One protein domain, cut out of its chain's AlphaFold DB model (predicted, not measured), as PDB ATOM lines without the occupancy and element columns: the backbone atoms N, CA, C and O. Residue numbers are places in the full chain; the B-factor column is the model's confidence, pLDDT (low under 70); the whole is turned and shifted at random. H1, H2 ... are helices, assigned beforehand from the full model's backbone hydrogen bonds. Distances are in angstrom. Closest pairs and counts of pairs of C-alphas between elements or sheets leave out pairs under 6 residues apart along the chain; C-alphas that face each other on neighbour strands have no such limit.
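Overview. This is residues 2 to 12 and 28 to 115 of the 117 residues of an uncharacterized protein of Sphingobacteriales bacterium (UniProt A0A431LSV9). A long helical hairpin of H2 and H3 makes the length, and H1, H4 and H5 gather where H2 begins and H3 ends. The printed part has 99 residues with five named helices, H1 to H5 in order: all helix, loose, radius of gyration of the C-alphas 16.0 A, spans 51 by 28 by 18 A.

Arrangement. Begin at H1, residues 2 to 12; it touches H2, residues 28 to 53, closest C-alphas Thr 12 and Leu 28, 5.1 A. H3, residues 64 to 84, touches H2 in a hairpin, closest C-alphas Val 36 and Tyr 75, 6.1 A, at a shallow tilt of 32 degrees, opposite ways. H4, residues 87 to 92, touches H1, closest C-alphas Asp 5 and Ile 91, 6.6 A. H5, residues 100 to 115, touches H1, about perpendicular at 75 degrees, closest C-alphas His 10 and Ile 104, 5.0 A. In all five, every O i to N i+4 pair is within hydrogen-bond range.

Along the chain. Find C-alpha 2 at (134.444, 195.972, 168.460); H1 runs 15.2 A. H2 runs 37.7 A, H3 29.3 A, and H5 22.7 A to C-alpha 115 at (149.880, 182.416, 168.029).

Size, cuts and confidence. Residues 13 to 27 are not printed; C-alphas 12 and 28 are 5.1 A apart. No printed residue is under pLDDT 70.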
ATOM      1  N   ILE A   2     134.573 196.023 166.986       79.75
ATOM      2  CA  ILE A   2     134.444 195.972 168.460       79.75
ATOM      3  C   ILE A   2     135.517 195.087 169.117       79.75
ATOM      4  O   ILE A   2     136.064 195.473 170.141       79.75
ATOM      5  N   ILE A   3     135.858 193.947 168.505       85.06
ATOM      6  CA  ILE A   3     136.893 193.029 169.012       85.06
ATOM      7  C   ILE A   3     138.281 193.683 168.982       85.06
ATOM      8  O   ILE A   3     138.996 193.632 169.974       85.06
ATOM      9  N   PHE A   4     138.647 194.364 167.891       86.69
ATOM     10  CA  PHE A   4     139.916 195.098 167.817       86.69
ATOM     11  C   PHE A   4     139.980 196.241 168.827       86.69
ATOM     12  O   PHE A   4     140.983 196.381 169.516       86.69
ATOM     13  N   ASP A   5     138.898 197.010 168.977       90.00
ATOM     14  CA  ASP A   5     138.814 198.065 169.990       90.00
ATOM     15  C   ASP A   5     138.982 197.485 171.406       90.00
ATOM     16  O   ASP A   5     139.710 198.043 172.221       90.00
ATOM     17  N   PHE A   6     138.366 196.331 171.680       90.94
ATOM     18  CA  PHE A   6     138.509 195.621 172.948       90.94
ATOM     19  C   PHE A   6     139.948 195.145 173.192       90.94
ATOM     20  O   PHE A   6     140.486 195.387 174.275       90.94
ATOM     21  N   LEU A   7     140.572 194.502 172.199       91.38
ATOM     22  CA  LEU A   7     141.939 193.984 172.287       91.38
ATOM     23  C   LEU A   7     142.950 195.117 172.461       91.38
ATOM     24  O   LEU A   7     143.736 195.087 173.401       91.38
ATOM     25  N   VAL A   8     142.899 196.140 171.601       92.62
ATOM     26  CA  VAL A   8     143.803 197.297 171.673       92.62
ATOM     27  C   VAL A   8     143.656 197.996 173.022       92.62
ATOM     28  O   VAL A   8     144.665 198.289 173.657       92.62
ATOM     29  N   TYR A   9     142.429 198.204 173.513       93.25
ATOM     30  CA  TYR A   9     142.205 198.832 174.814       93.25
ATOM     31  C   TYR A   9     142.825 198.035 175.970       93.25
ATOM     32  O   TYR A   9     143.646 198.571 176.716       93.25
ATOM     33  N   HIS A  10     142.477 196.755 176.108       92.94
ATOM     34  CA  HIS A  10     142.927 195.951 177.245       92.94
ATOM     35  C   HIS A  10     144.413 195.585 177.164       92.94
ATOM     36  O   HIS A  10     145.085 195.575 178.196       92.94
ATOM     37  N   LEU A  11     144.963 195.357 175.968       91.56
ATOM     38  CA  LEU A  11     146.406 195.172 175.801       91.56
ATOM     39  C   LEU A  11     147.168 196.455 176.137       91.56
ATOM     40  O   LEU A  11     148.172 196.380 176.840       91.56
ATOM     41  N   THR A  12     146.671 197.629 175.732       92.50
ATOM     42  CA  THR A  12     147.307 198.906 176.108       92.50
ATOM     43  C   THR A  12     147.339 199.062 177.627       92.50
ATOM     44  O   THR A  12     148.396 199.340 178.187       92.50
ATOM     45  N   LEU A  28     150.365 201.944 173.621       91.38
ATOM     46  CA  LEU A  28     149.399 201.800 172.533       91.38
ATOM     47  C   LEU A  28     150.028 201.156 171.292       91.38
ATOM     48  O   LEU A  28     149.468 200.221 170.727       91.38
ATOM     49  N   GLU A  29     151.212 201.605 170.879       90.12
ATOM     50  CA  GLU A  29     151.932 200.992 169.755       90.12
ATOM     51  C   GLU A  29     152.354 199.554 170.061       90.12
ATOM     52  O   GLU A  29     152.289 198.701 169.179       90.12
ATOM     53  N   GLN A  30     152.733 199.259 171.308       89.94
ATOM     54  CA  GLN A  30     153.014 197.891 171.757       89.94
ATOM     55  C   GLN A  30     151.763 197.006 171.674       89.94
ATOM     56  O   GLN A  30     151.844 195.870 171.206       89.94
ATOM     57  N   ALA A  31     150.596 197.532 172.059       91.56
ATOM     58  CA  ALA A  31     149.322 196.835 171.916       91.56
ATOM     59  C   ALA A  31     148.962 196.581 170.447       91.56
ATOM     60  O   ALA A  31     148.597 195.459 170.099       91.56
ATOM     61  N   ILE A  32     149.111 197.585 169.578       92.94
ATOM     62  CA  ILE A  32     148.880 197.449 168.133       92.94
ATOM     63  C   ILE A  32     149.814 196.391 167.544       92.94
ATOM     64  O   ILE A  32     149.358 195.515 166.815       92.94
ATOM     65  N   TYR A  33     151.097 196.428 167.901       90.81
ATOM     66  CA  TYR A  33     152.072 195.435 167.463       90.81
ATOM     67  C   TYR A  33     151.686 194.016 167.907       90.81
ATOM     68  O   TYR A  33     151.711 193.092 167.098       90.81
ATOM     69  N   GLY A  34     151.234 193.845 169.155       89.50
ATOM     70  CA  GLY A  34     150.683 192.574 169.631       89.50
ATOM     71  C   GLY A  34     149.478 192.110 168.803       89.50
ATOM     72  O   GLY A  34     149.438 190.977 168.337       89.50
ATOM     73  N   VAL A  35     148.515 192.987 168.526       91.62
ATOM     74  CA  VAL A  35     147.368 192.626 167.674       91.62
ATOM     75  C   VAL A  35     147.818 192.176 166.277       91.62
ATOM     76  O   VAL A  35     147.286 191.197 165.760       91.62
ATOM     77  N   VAL A  36     148.820 192.832 165.684       92.56
ATOM     78  CA  VAL A  36     149.373 192.436 164.375       92.56
ATOM     79  C   VAL A  36     150.034 191.063 164.435       92.56
ATOM     80  O   VAL A  36     149.801 190.255 163.540       92.56
ATOM     81  N   ILE A  37     150.806 190.764 165.484       89.81
ATOM     82  CA  ILE A  37     151.404 189.433 165.668       89.81
ATOM     83  C   ILE A  37     150.314 188.361 165.744       89.81
ATOM     84  O   ILE A  37     150.411 187.359 165.045       89.81
ATOM     85  N   ALA A  38     149.263 188.584 166.539       89.31
ATOM     86  CA  ALA A  38     148.162 187.629 166.655       89.31
ATOM     87  C   ALA A  38     147.459 187.390 165.309       89.31
ATOM     88  O   ALA A  38     147.195 186.250 164.944       89.31
ATOM     89  N   LEU A  39     147.200 188.453 164.541       89.75
ATOM     90  CA  LEU A  39     146.622 188.330 163.200       89.75
ATOM     91  C   LEU A  39     147.545 187.592 162.229       89.75
ATOM     92  O   LEU A  39     147.070 186.802 161.420       89.75
ATOM     93  N   THR A  40     148.849 187.850 162.312       89.69
ATOM     94  CA  THR A  40     149.846 187.185 161.468       89.69
ATOM     95  C   THR A  40     149.920 185.697 161.800       89.69
ATOM     96  O   THR A  40     149.950 184.885 160.885       89.69
ATOM     97  N   GLY A  41     149.864 185.330 163.085       86.88
ATOM     98  CA  GLY A  41     149.784 183.935 163.523       86.88
ATOM     99  C   GLY A  41     148.568 183.217 162.935       86.88
ATOM    100  O   GLY A  41     148.729 182.185 162.294       86.88
ATOM    101  N   ILE A  42     147.375 183.821 163.031       87.31
ATOM    102  CA  ILE A  42     146.162 183.276 162.395       87.31
ATOM    103  C   ILE A  42     146.363 183.097 160.887       87.31
ATOM    104  O   ILE A  42     145.976 182.069 160.340       87.31
ATOM    105  N   PHE A  43     146.942 184.092 160.210       86.62
ATOM    106  CA  PHE A  43     147.159 184.026 158.768       86.62
ATOM    107  C   PHE A  43     148.064 182.853 158.386       86.62
ATOM    108  O   PHE A  43     147.702 182.089 157.499       86.62
ATOM    109  N   VAL A  44     149.173 182.666 159.107       86.38
ATOM    110  CA  VAL A  44     150.103 181.548 158.897       86.38
ATOM    111  C   VAL A  44     149.418 180.202 159.143       86.38
ATOM    112  O   VAL A  44     149.585 179.280 158.354       86.38
ATOM    113  N   ILE A  45     148.598 180.077 160.192       86.12
ATOM    114  CA  ILE A  45     147.847 178.840 160.463       86.12
ATOM    115  C   ILE A  45     146.884 178.528 159.311       86.12
ATOM    116  O   ILE A  45     146.781 177.385 158.868       86.12
ATOM    117  N   VAL A  46     146.169 179.536 158.807       85.94
ATOM    118  CA  VAL A  46     145.254 179.371 157.668       85.94
ATOM    119  C   VAL A  46     146.019 179.002 156.398       85.94
ATOM    120  O   VAL A  46     145.579 178.115 155.675       85.94
ATOM    121  N   GLU A  47     147.156 179.644 156.143       84.69
ATOM    122  CA  GLU A  47     148.042 179.365 155.010       84.69
ATOM    123  C   GLU A  47     148.526 177.910 155.027       84.69
ATOM    124  O   GLU A  47     148.330 177.212 154.037       84.69
ATOM    125  N   ILE A  48     149.025 177.419 156.168       84.56
ATOM    126  CA  ILE A  48     149.444 176.016 156.340       84.56
ATOM    127  C   ILE A  48     148.278 175.064 156.047       84.56
ATOM    128  O   ILE A  48     148.413 174.140 155.250       84.56
ATOM    129  N   ASN A  49     147.099 175.318 156.625       84.06
ATOM    130  CA  ASN A  49     145.935 174.459 156.401       84.06
ATOM    131  C   ASN A  49     145.464 174.469 154.935       84.06
ATOM    132  O   ASN A  49     145.003 173.444 154.434       84.06
ATOM    133  N   LEU A  50     145.553 175.608 154.237       83.44
ATOM    134  CA  LEU A  50     145.205 175.714 152.816       83.44
ATOM    135  C   LEU A  50     146.222 174.996 151.925       83.44
ATOM    136  O   LEU A  50     145.812 174.316 150.981       83.44
ATOM    137  N   GLU A  51     147.514 175.119 152.238       82.94
ATOM    138  CA  GLU A  51     148.590 174.386 151.566       82.94
ATOM    139  C   GLU A  51     148.406 172.870 151.716       82.94
ATOM    140  O   GLU A  51     148.481 172.150 150.720       82.94
ATOM    141  N   ASP A  52     148.051 172.403 152.915       80.69
ATOM    142  CA  ASP A  52     147.877 170.976 153.212       80.69
ATOM    143  C   ASP A  52     146.585 170.369 152.635       80.69
ATOM    144  O   ASP A  52     146.527 169.161 152.399       80.69
ATOM    145  N   THR A  53     145.536 171.170 152.403       81.44
ATOM    146  CA  THR A  53     144.218 170.652 151.978       81.44
ATOM    147  C   THR A  53     143.844 170.996 150.542       81.44
ATOM    148  O   THR A  53     143.470 170.106 149.781       81.44
ATOM    149  N   ILE A  54     143.906 172.273 150.159       76.94
ATOM    150  CA  ILE A  54     143.366 172.762 148.881       76.94
ATOM    151  C   ILE A  54     144.463 172.850 147.823       76.94
ATOM    152  O   ILE A  54     144.220 172.569 146.650       76.94
ATOM    153  N   TRP A  55     145.671 173.250 148.217       77.62
ATOM    154  CA  TRP A  55     146.770 173.498 147.281       77.62
ATOM    155  C   TRP A  55     147.780 172.359 147.193       77.62
ATOM    156  O   TRP A  55     148.692 172.452 146.367       77.62
ATOM    157  N   ALA A  56     147.576 171.272 147.942       72.50
ATOM    158  CA  ALA A  56     148.467 170.117 147.975       72.50
ATOM    159  C   ALA A  56     148.786 169.576 146.566       72.50
ATOM    160  O   ALA A  56     149.939 169.285 146.258       72.50
ATOM    161  N   GLU A  57     147.795 169.527 145.668       75.31
ATOM    162  CA  GLU A  57     147.982 169.058 144.284       75.31
ATOM    163  C   GLU A  57     148.670 170.089 143.372       75.31
ATOM    164  O   GLU A  57     149.307 169.735 142.380       75.31
ATOM    165  N   SER A  58     148.566 171.379 143.702       78.19
ATOM    166  CA  SER A  58     149.074 172.475 142.869       78.19
ATOM    167  C   SER A  58     150.563 172.775 143.077       78.19
ATOM    168  O   SER A  58     151.143 173.525 142.291       78.19
ATOM    169  N   ASN A  59     151.186 172.224 144.132       74.25
ATOM    170  CA  ASN A  59     152.531 172.587 144.611       74.25
ATOM    171  C   ASN A  59     152.735 174.102 144.818       74.25
ATOM    172  O   ASN A  59     153.871 174.583 144.882       74.25
ATOM    173  N   PHE A  60     151.648 174.871 144.900       77.56
ATOM    174  CA  PHE A  60     151.709 176.301 145.119       77.56
ATOM    175  C   PHE A  60     152.092 176.564 146.573       77.56
ATOM    176  O   PHE A  60     151.412 176.108 147.487       77.56
ATOM    177  N   LYS A  61     153.190 177.297 146.768       78.19
ATOM    178  CA  LYS A  61     153.651 177.751 148.080       78.19
ATOM    179  C   LYS A  61     153.599 179.257 148.128       78.19
ATOM    180  O   LYS A  61     154.161 179.924 147.250       78.19
ATOM    181  N   THR A  62     152.954 179.789 149.151       78.69
ATOM    182  CA  THR A  62     152.874 181.232 149.311       78.69
ATOM    183  C   THR A  62     154.242 181.760 149.765       78.69
ATOM    184  O   THR A  62     154.853 181.242 150.701       78.69
ATOM    185  N   PRO A  63     154.815 182.768 149.082       84.31
ATOM    186  CA  PRO A  63     156.107 183.298 149.487       84.31
ATOM    187  C   PRO A  63     156.032 183.988 150.853       84.31
ATOM    188  O   PRO A  63     155.302 184.964 151.018       84.31
ATOM    189  N   ALA A  64     156.877 183.568 151.798       80.69
ATOM    190  CA  ALA A  64     156.891 184.095 153.169       80.69
ATOM    191  C   ALA A  64     157.027 185.631 153.261       80.69
ATOM    192  O   ALA A  64     156.522 186.256 154.193       80.69
ATOM    193  N   TYR A  65     157.675 186.280 152.285       84.06
ATOM    194  CA  TYR A  65     157.787 187.741 152.269       84.06
ATOM    195  C   TYR A  65     156.433 188.443 152.057       84.06
ATOM    196  O   TYR A  65     156.271 189.577 152.508       84.06
ATOM    197  N   LEU A  66     155.451 187.797 151.413       85.62
ATOM    198  CA  LEU A  66     154.104 188.356 151.260       85.62
ATOM    199  C   LEU A  66     153.397 188.454 152.611       85.62
ATOM    200  O   LEU A  66     152.770 189.476 152.884       85.62
ATOM    201  N   VAL A  67     153.571 187.456 153.482       86.38
ATOM    202  CA  VAL A  67     153.055 187.482 154.860       86.38
ATOM    203  C   VAL A  67     153.610 188.697 155.607       86.38
ATOM    204  O   VAL A  67     152.862 189.445 156.237       86.38
ATOM    205  N   VAL A  68     154.914 188.956 155.463       88.19
ATOM    206  CA  VAL A  68     155.573 190.124 156.071       88.19
ATOM    207  C   VAL A  68     155.017 191.438 155.512       88.19
ATOM    208  O   VAL A  68     154.725 192.353 156.282       88.19
ATOM    209  N   ILE A  69     154.825 191.543 154.193       91.19
ATOM    210  CA  ILE A  69     154.250 192.741 153.560       91.19
ATOM    211  C   ILE A  69     152.828 192.995 154.072       91.19
ATOM    212  O   ILE A  69     152.503 194.124 154.448       91.19
ATOM    213  N   VAL A  70     151.991 191.958 154.140       90.12
ATOM    214  CA  VAL A  70     150.620 192.062 154.659       90.12
ATOM    215  C   VAL A  70     150.628 192.496 156.126       90.12
ATOM    216  O   VAL A  70     149.912 193.433 156.485       90.12
ATOM    217  N   ALA A  71     151.482 191.900 156.964       91.12
ATOM    218  CA  ALA A  71     151.620 192.281 158.368       91.12
ATOM    219  C   ALA A  71     152.024 193.757 158.532       91.12
ATOM    220  O   ALA A  71     151.448 194.469 159.360       91.12
ATOM    221  N   LEU A  72     152.951 194.253 157.703       93.94
ATOM    222  CA  LEU A  72     153.350 195.664 157.690       93.94
ATOM    223  C   LEU A  72     152.197 196.586 157.273       93.94
ATOM    224  O   LEU A  72     151.962 197.602 157.929       93.94
ATOM    225  N   ILE A  73     151.446 196.233 156.225       94.81
ATOM    226  CA  ILE A  73     150.276 197.008 155.780       94.81
ATOM    227  C   ILE A  73     149.234 197.094 156.901       94.81
ATOM    228  O   ILE A  73     148.719 198.182 157.187       94.81
ATOM    229  N   ILE A  74     148.944 195.972 157.568       93.62
ATOM    230  CA  ILE A  74     148.006 195.927 158.696       93.62
ATOM    231  C   ILE A  74     148.528 196.789 159.848       93.62
ATOM    232  O   ILE A  74     147.771 197.599 160.385       93.62
ATOM    233  N   TYR A  75     149.816 196.683 160.192       93.94
ATOM    234  CA  TYR A  75     150.435 197.500 161.235       93.94
ATOM    235  C   TYR A  75     150.267 198.998 160.968       93.94
ATOM    236  O   TYR A  75     149.695 199.708 161.798       93.94
ATOM    237  N   TYR A  76     150.681 199.481 159.792       94.19
ATOM    238  CA  TYR A  76     150.560 200.900 159.451       94.19
ATOM    239  C   TYR A  76     149.102 201.364 159.400       94.19
ATOM    240  O   TYR A  76     148.798 202.481 159.827       94.19
ATOM    241  N   SER A  77     148.188 200.503 158.945       93.88
ATOM    242  CA  SER A  77     146.751 200.790 158.938       93.88
ATOM    243  C   SER A  77     146.197 200.948 160.356       93.88
ATOM    244  O   SER A  77     145.464 201.900 160.632       93.88
ATOM    245  N   LEU A  78     146.576 200.063 161.283       93.12
ATOM    246  CA  LEU A  78     146.155 200.141 162.682       93.12
ATOM    247  C   LEU A  78     146.774 201.347 163.395       93.12
ATOM    248  O   LEU A  78     146.050 202.064 164.081       93.12
ATOM    249  N   VAL A  79     148.061 201.641 163.183       92.75
ATOM    250  CA  VAL A  79     148.695 202.863 163.709       92.75
ATOM    251  C   VAL A  79     147.979 204.109 163.187       92.75
ATOM    252  O   VAL A  79     147.637 205.002 163.961       92.75
ATOM    253  N   TYR A  80     147.674 204.167 161.890       94.12
ATOM    254  CA  TYR A  80     146.926 205.284 161.318       94.12
ATOM    255  C   TYR A  80     145.541 205.445 161.966       94.12
ATOM    256  O   TYR A  80     145.140 206.556 162.314       94.12
ATOM    257  N   VAL A  81     144.811 204.347 162.169       93.94
ATOM    258  CA  VAL A  81     143.459 204.377 162.743       93.94
ATOM    259  C   VAL A  81     143.466 204.717 164.237       93.94
ATOM    260  O   VAL A  81     142.673 205.553 164.668       93.94
ATOM    261  N   TYR A  82     144.321 204.074 165.032       92.69
ATOM    262  CA  TYR A  82     144.309 204.204 166.490       92.69
ATOM    263  C   TYR A  82     145.089 205.409 166.996       92.69
ATOM    264  O   TYR A  82     144.614 206.050 167.929       92.69
ATOM    265  N   VAL A  83     146.214 205.743 166.358       90.06
ATOM    266  CA  VAL A  83     147.071 206.866 166.754       90.06
ATOM    267  C   VAL A  83     146.705 208.121 165.963       90.06
ATOM    268  O   VAL A  83     146.242 209.099 166.537       90.06
ATOM    269  N   LYS A  84     146.838 208.111 164.628       90.19
ATOM    270  CA  LYS A  84     146.676 209.348 163.831       90.19
ATOM    271  C   LYS A  84     145.233 209.850 163.754       90.19
ATOM    272  O   LYS A  84     145.006 211.054 163.782       90.19
ATOM    273  N   LYS A  85     144.253 208.950 163.644       92.50
ATOM    274  CA  LYS A  85     142.819 209.300 163.629       92.50
ATOM    275  C   LYS A  85     142.207 209.468 165.023       92.50
ATOM    276  O   LYS A  85     141.010 209.748 165.115       92.50
ATOM    277  N   GLY A  86     142.988 209.269 166.082       89.44
ATOM    278  CA  GLY A  86     142.534 209.433 167.457       89.44
ATOM    279  C   GLY A  86     141.374 208.502 167.840       89.44
ATOM    280  O   GLY A  86     140.388 208.906 168.466       89.44
ATOM    281  N   ARG A  87     141.396 207.254 167.354       90.44
ATOM    282  CA  ARG A  87     140.364 206.275 167.720       90.44
ATOM    283  C   ARG A  87     140.566 205.761 169.141       90.44
ATOM    284  O   ARG A  87     139.576 205.414 169.782       90.44
ATOM    285  N   TYR A  88     141.808 205.708 169.622       89.62
ATOM    286  CA  TYR A  88     142.099 205.217 170.964       89.62
ATOM    287  C   TYR A  88     141.400 206.066 172.046       89.62
ATOM    288  O   TYR A  88     140.741 205.547 172.943       89.62
ATOM    289  N   GLU A  89     141.400 207.382 171.888       90.25
ATOM    290  CA  GLU A  89     140.742 208.345 172.771       90.25
ATOM    291  C   GLU A  89     139.225 208.115 172.822       90.25
ATOM    292  O   GLU A  89     138.594 208.244 173.871       90.25
ATOM    293  N   LYS A  90     138.627 207.698 171.697       88.69
ATOM    294  CA  LYS A  90     137.196 207.366 171.629       88.69
ATOM    295  C   LYS A  90     136.864 206.069 172.365       88.69
ATOM    296  O   LYS A  90     135.767 205.956 172.907       88.69
ATOM    297  N   ILE A  91     137.771 205.089 172.378       90.00
ATOM    298  CA  ILE A  91     137.516 203.796 173.029       90.00
ATOM    299  C   ILE A  91     137.793 203.822 174.535       90.00
ATOM    300  O   ILE A  91     137.157 203.056 175.248       90.00
ATOM    301  N   ILE A  92     138.663 204.709 175.036       86.69
ATOM    302  CA  ILE A  92     138.881 204.874 176.488       86.69
ATOM    303  C   ILE A  92     137.578 205.281 177.187       86.69
ATOM    304  O   ILE A  92     137.264 204.789 178.267       86.69
ATOM    305  N   ASN A  93     136.791 206.141 176.539       83.25
ATOM    306  CA  ASN A  93     135.502 206.602 177.057       83.25
ATOM    307  C   ASN A  93     134.374 205.574 176.874       83.25
ATOM    308  O   ASN A  93     133.245 205.800 177.311       83.25
ATOM    309  N   LYS A  94     134.648 204.446 176.213       81.88
ATOM    310  CA  LYS A  94     133.656 203.411 175.953       81.88
ATOM    311  C   LYS A  94     133.597 202.442 177.130       81.88
ATOM    312  O   LYS A  94     134.596 201.835 177.506       81.88
ATOM    313  N   ASN A  95     132.401 202.233 177.672       80.88
ATOM    314  CA  ASN A  95     132.192 201.180 178.657       80.88
ATOM    315  C   ASN A  95     132.070 199.823 177.946       80.88
ATOM    316  O   ASN A  95     131.115 199.586 177.207       80.88
ATOM    317  N   PHE A  96     133.041 198.936 178.165       82.88
ATOM    318  CA  PHE A  96     133.018 197.567 177.639       82.88
ATOM    319  C   PHE A  96     132.208 196.593 178.513       82.88
ATOM    320  O   PHE A  96     132.094 195.426 178.154       82.88
ATOM    321  N   GLY A  97     131.659 197.039 179.651       79.88
ATOM    322  CA  GLY A  97     130.821 196.212 180.529       79.88
ATOM    323  C   GLY A  97     131.566 195.078 181.242       79.88
ATOM    324  O   GLY A  97     130.936 194.210 181.835       79.88
ATOM    325  N   ILE A  98     132.902 195.066 181.186       84.69
ATOM    326  CA  ILE A  98     133.769 194.024 181.748       84.69
ATOM    327  C   ILE A  98     134.839 194.692 182.618       84.69
ATOM    328  O   ILE A  98     135.314 195.789 182.317       84.69
ATOM    329  N   SER A  99     135.233 194.035 183.714       88.44
ATOM    330  CA  SER A  99     136.304 194.549 184.573       88.44
ATOM    331  C   SER A  99     137.654 194.559 183.844       88.44
ATOM    332  O   SER A  99     137.973 193.646 183.080       88.44
ATOM    333  N   LYS A 100     138.500 195.559 184.132       85.31
ATOM    334  CA  LYS A 100     139.816 195.714 183.484       85.31
ATOM    335  C   LYS A 100     140.676 194.445 183.567       85.31
ATOM    336  O   LYS A 100     141.282 194.052 182.576       85.31
ATOM    337  N   LYS A 101     140.707 193.787 184.733       87.88
ATOM    338  CA  LYS A 101     141.489 192.556 184.948       87.88
ATOM    339  C   LYS A 101     140.991 191.406 184.072       87.88
ATOM    340  O   LYS A 101     141.799 190.735 183.441       87.88
ATOM    341  N   VAL A 102     139.674 191.209 184.007       89.50
ATOM    342  CA  VAL A 102     139.069 190.147 183.192       89.50
ATOM    343  C   VAL A 102     139.305 190.412 181.707       89.50
ATOM    344  O   VAL A 102     139.730 189.511 180.993       89.50
ATOM    345  N   GLY A 103     139.127 191.654 181.246       89.12
ATOM    346  CA  GLY A 103     139.358 191.994 179.842       89.12
ATOM    347  C   GLY A 103     140.816 191.826 179.399       89.12
ATOM    348  O   GLY A 103     141.072 191.366 178.287       89.12
ATOM    349  N   ILE A 104     141.777 192.102 180.290       90.56
ATOM    350  CA  ILE A 104     143.201 191.804 180.066       90.56
ATOM    351  C   ILE A 104     143.427 190.297 179.898       90.56
ATOM    352  O   ILE A 104     144.068 189.888 178.933       90.56
ATOM    353  N   ILE A 105     142.896 189.472 180.807       91.38
ATOM    354  CA  ILE A 105     143.063 188.010 180.752       91.38
ATOM    355  C   ILE A 105     142.478 187.452 179.453       91.38
ATOM    356  O   ILE A 105     143.151 186.690 178.766       91.38
ATOM    357  N   ILE A 106     141.267 187.880 179.083       90.44
ATOM    358  CA  ILE A 106     140.623 187.472 177.828       90.44
ATOM    359  C   ILE A 106     141.487 187.867 176.626       90.44
ATOM    360  O   ILE A 106     141.703 187.056 175.733       90.44
ATOM    361  N   SER A 107     142.026 189.089 176.613       90.56
ATOM    362  CA  SER A 107     142.855 189.567 175.499       90.56
ATOM    363  C   SER A 107     144.159 188.781 175.360       90.56
ATOM    364  O   SER A 107     144.573 188.476 174.244       90.56
ATOM    365  N   LEU A 108     144.787 188.411 176.480       88.75
ATOM    366  CA  LEU A 108     145.978 187.562 176.480       88.75
ATOM    367  C   LEU A 108     145.665 186.124 176.064       88.75
ATOM    368  O   LEU A 108     146.450 185.531 175.332       88.75
ATOM    369  N   ALA A 109     144.527 185.575 176.496       88.56
ATOM    370  CA  ALA A 109     144.086 184.250 176.076       88.56
ATOM    371  C   ALA A 109     143.855 184.212 174.560       88.56
ATOM    372  O   ALA A 109     144.380 183.328 173.892       88.56
ATOM    373  N   ILE A 110     143.155 185.212 174.009       87.19
ATOM    374  CA  ILE A 110     142.977 185.361 172.557       87.19
ATOM    375  C   ILE A 110     144.342 185.417 171.868       87.19
ATOM    376  O   ILE A 110     144.587 184.645 170.951       87.19
ATOM    377  N   PHE A 111     145.251 186.272 172.343       85.06
ATOM    378  CA  PHE A 111     146.592 186.387 171.771       85.06
ATOM    379  C   PHE A 111     147.348 185.046 171.771       85.06
ATOM    380  O   PHE A 111     147.964 184.690 170.768       85.06
ATOM    381  N   PHE A 112     147.275 184.281 172.863       85.50
ATOM    382  CA  PHE A 112     147.903 182.963 172.964       85.50
ATOM    383  C   PHE A 112     147.317 181.966 171.954       85.50
ATOM    384  O   PHE A 112     148.065 181.350 171.201       85.50
ATOM    385  N   PHE A 113     145.988 181.865 171.860       84.12
ATOM    386  CA  PHE A 113     145.339 180.977 170.888       84.12
ATOM    387  C   PHE A 113     145.651 181.353 169.437       84.12
ATOM    388  O   PHE A 113     145.834 180.475 168.605       84.12
ATOM    389  N   CYS A 114     145.758 182.646 169.127       80.88
ATOM    390  CA  CYS A 114     146.080 183.113 167.778       80.88
ATOM    391  C   CYS A 114     147.537 182.863 167.355       80.88
ATOM    392  O   CYS A 114     147.851 183.024 166.180       80.88
ATOM    393  N   THR A 115     148.434 182.546 168.293       74.00
ATOM    394  CA  THR A 115     149.880 182.416 168.029       74.00
ATOM    395  C   THR A 115     150.424 181.003 168.220       74.00
ATOM    396  O   THR A 115     151.502 180.716 167.710       74.00
TER     397      THR A 115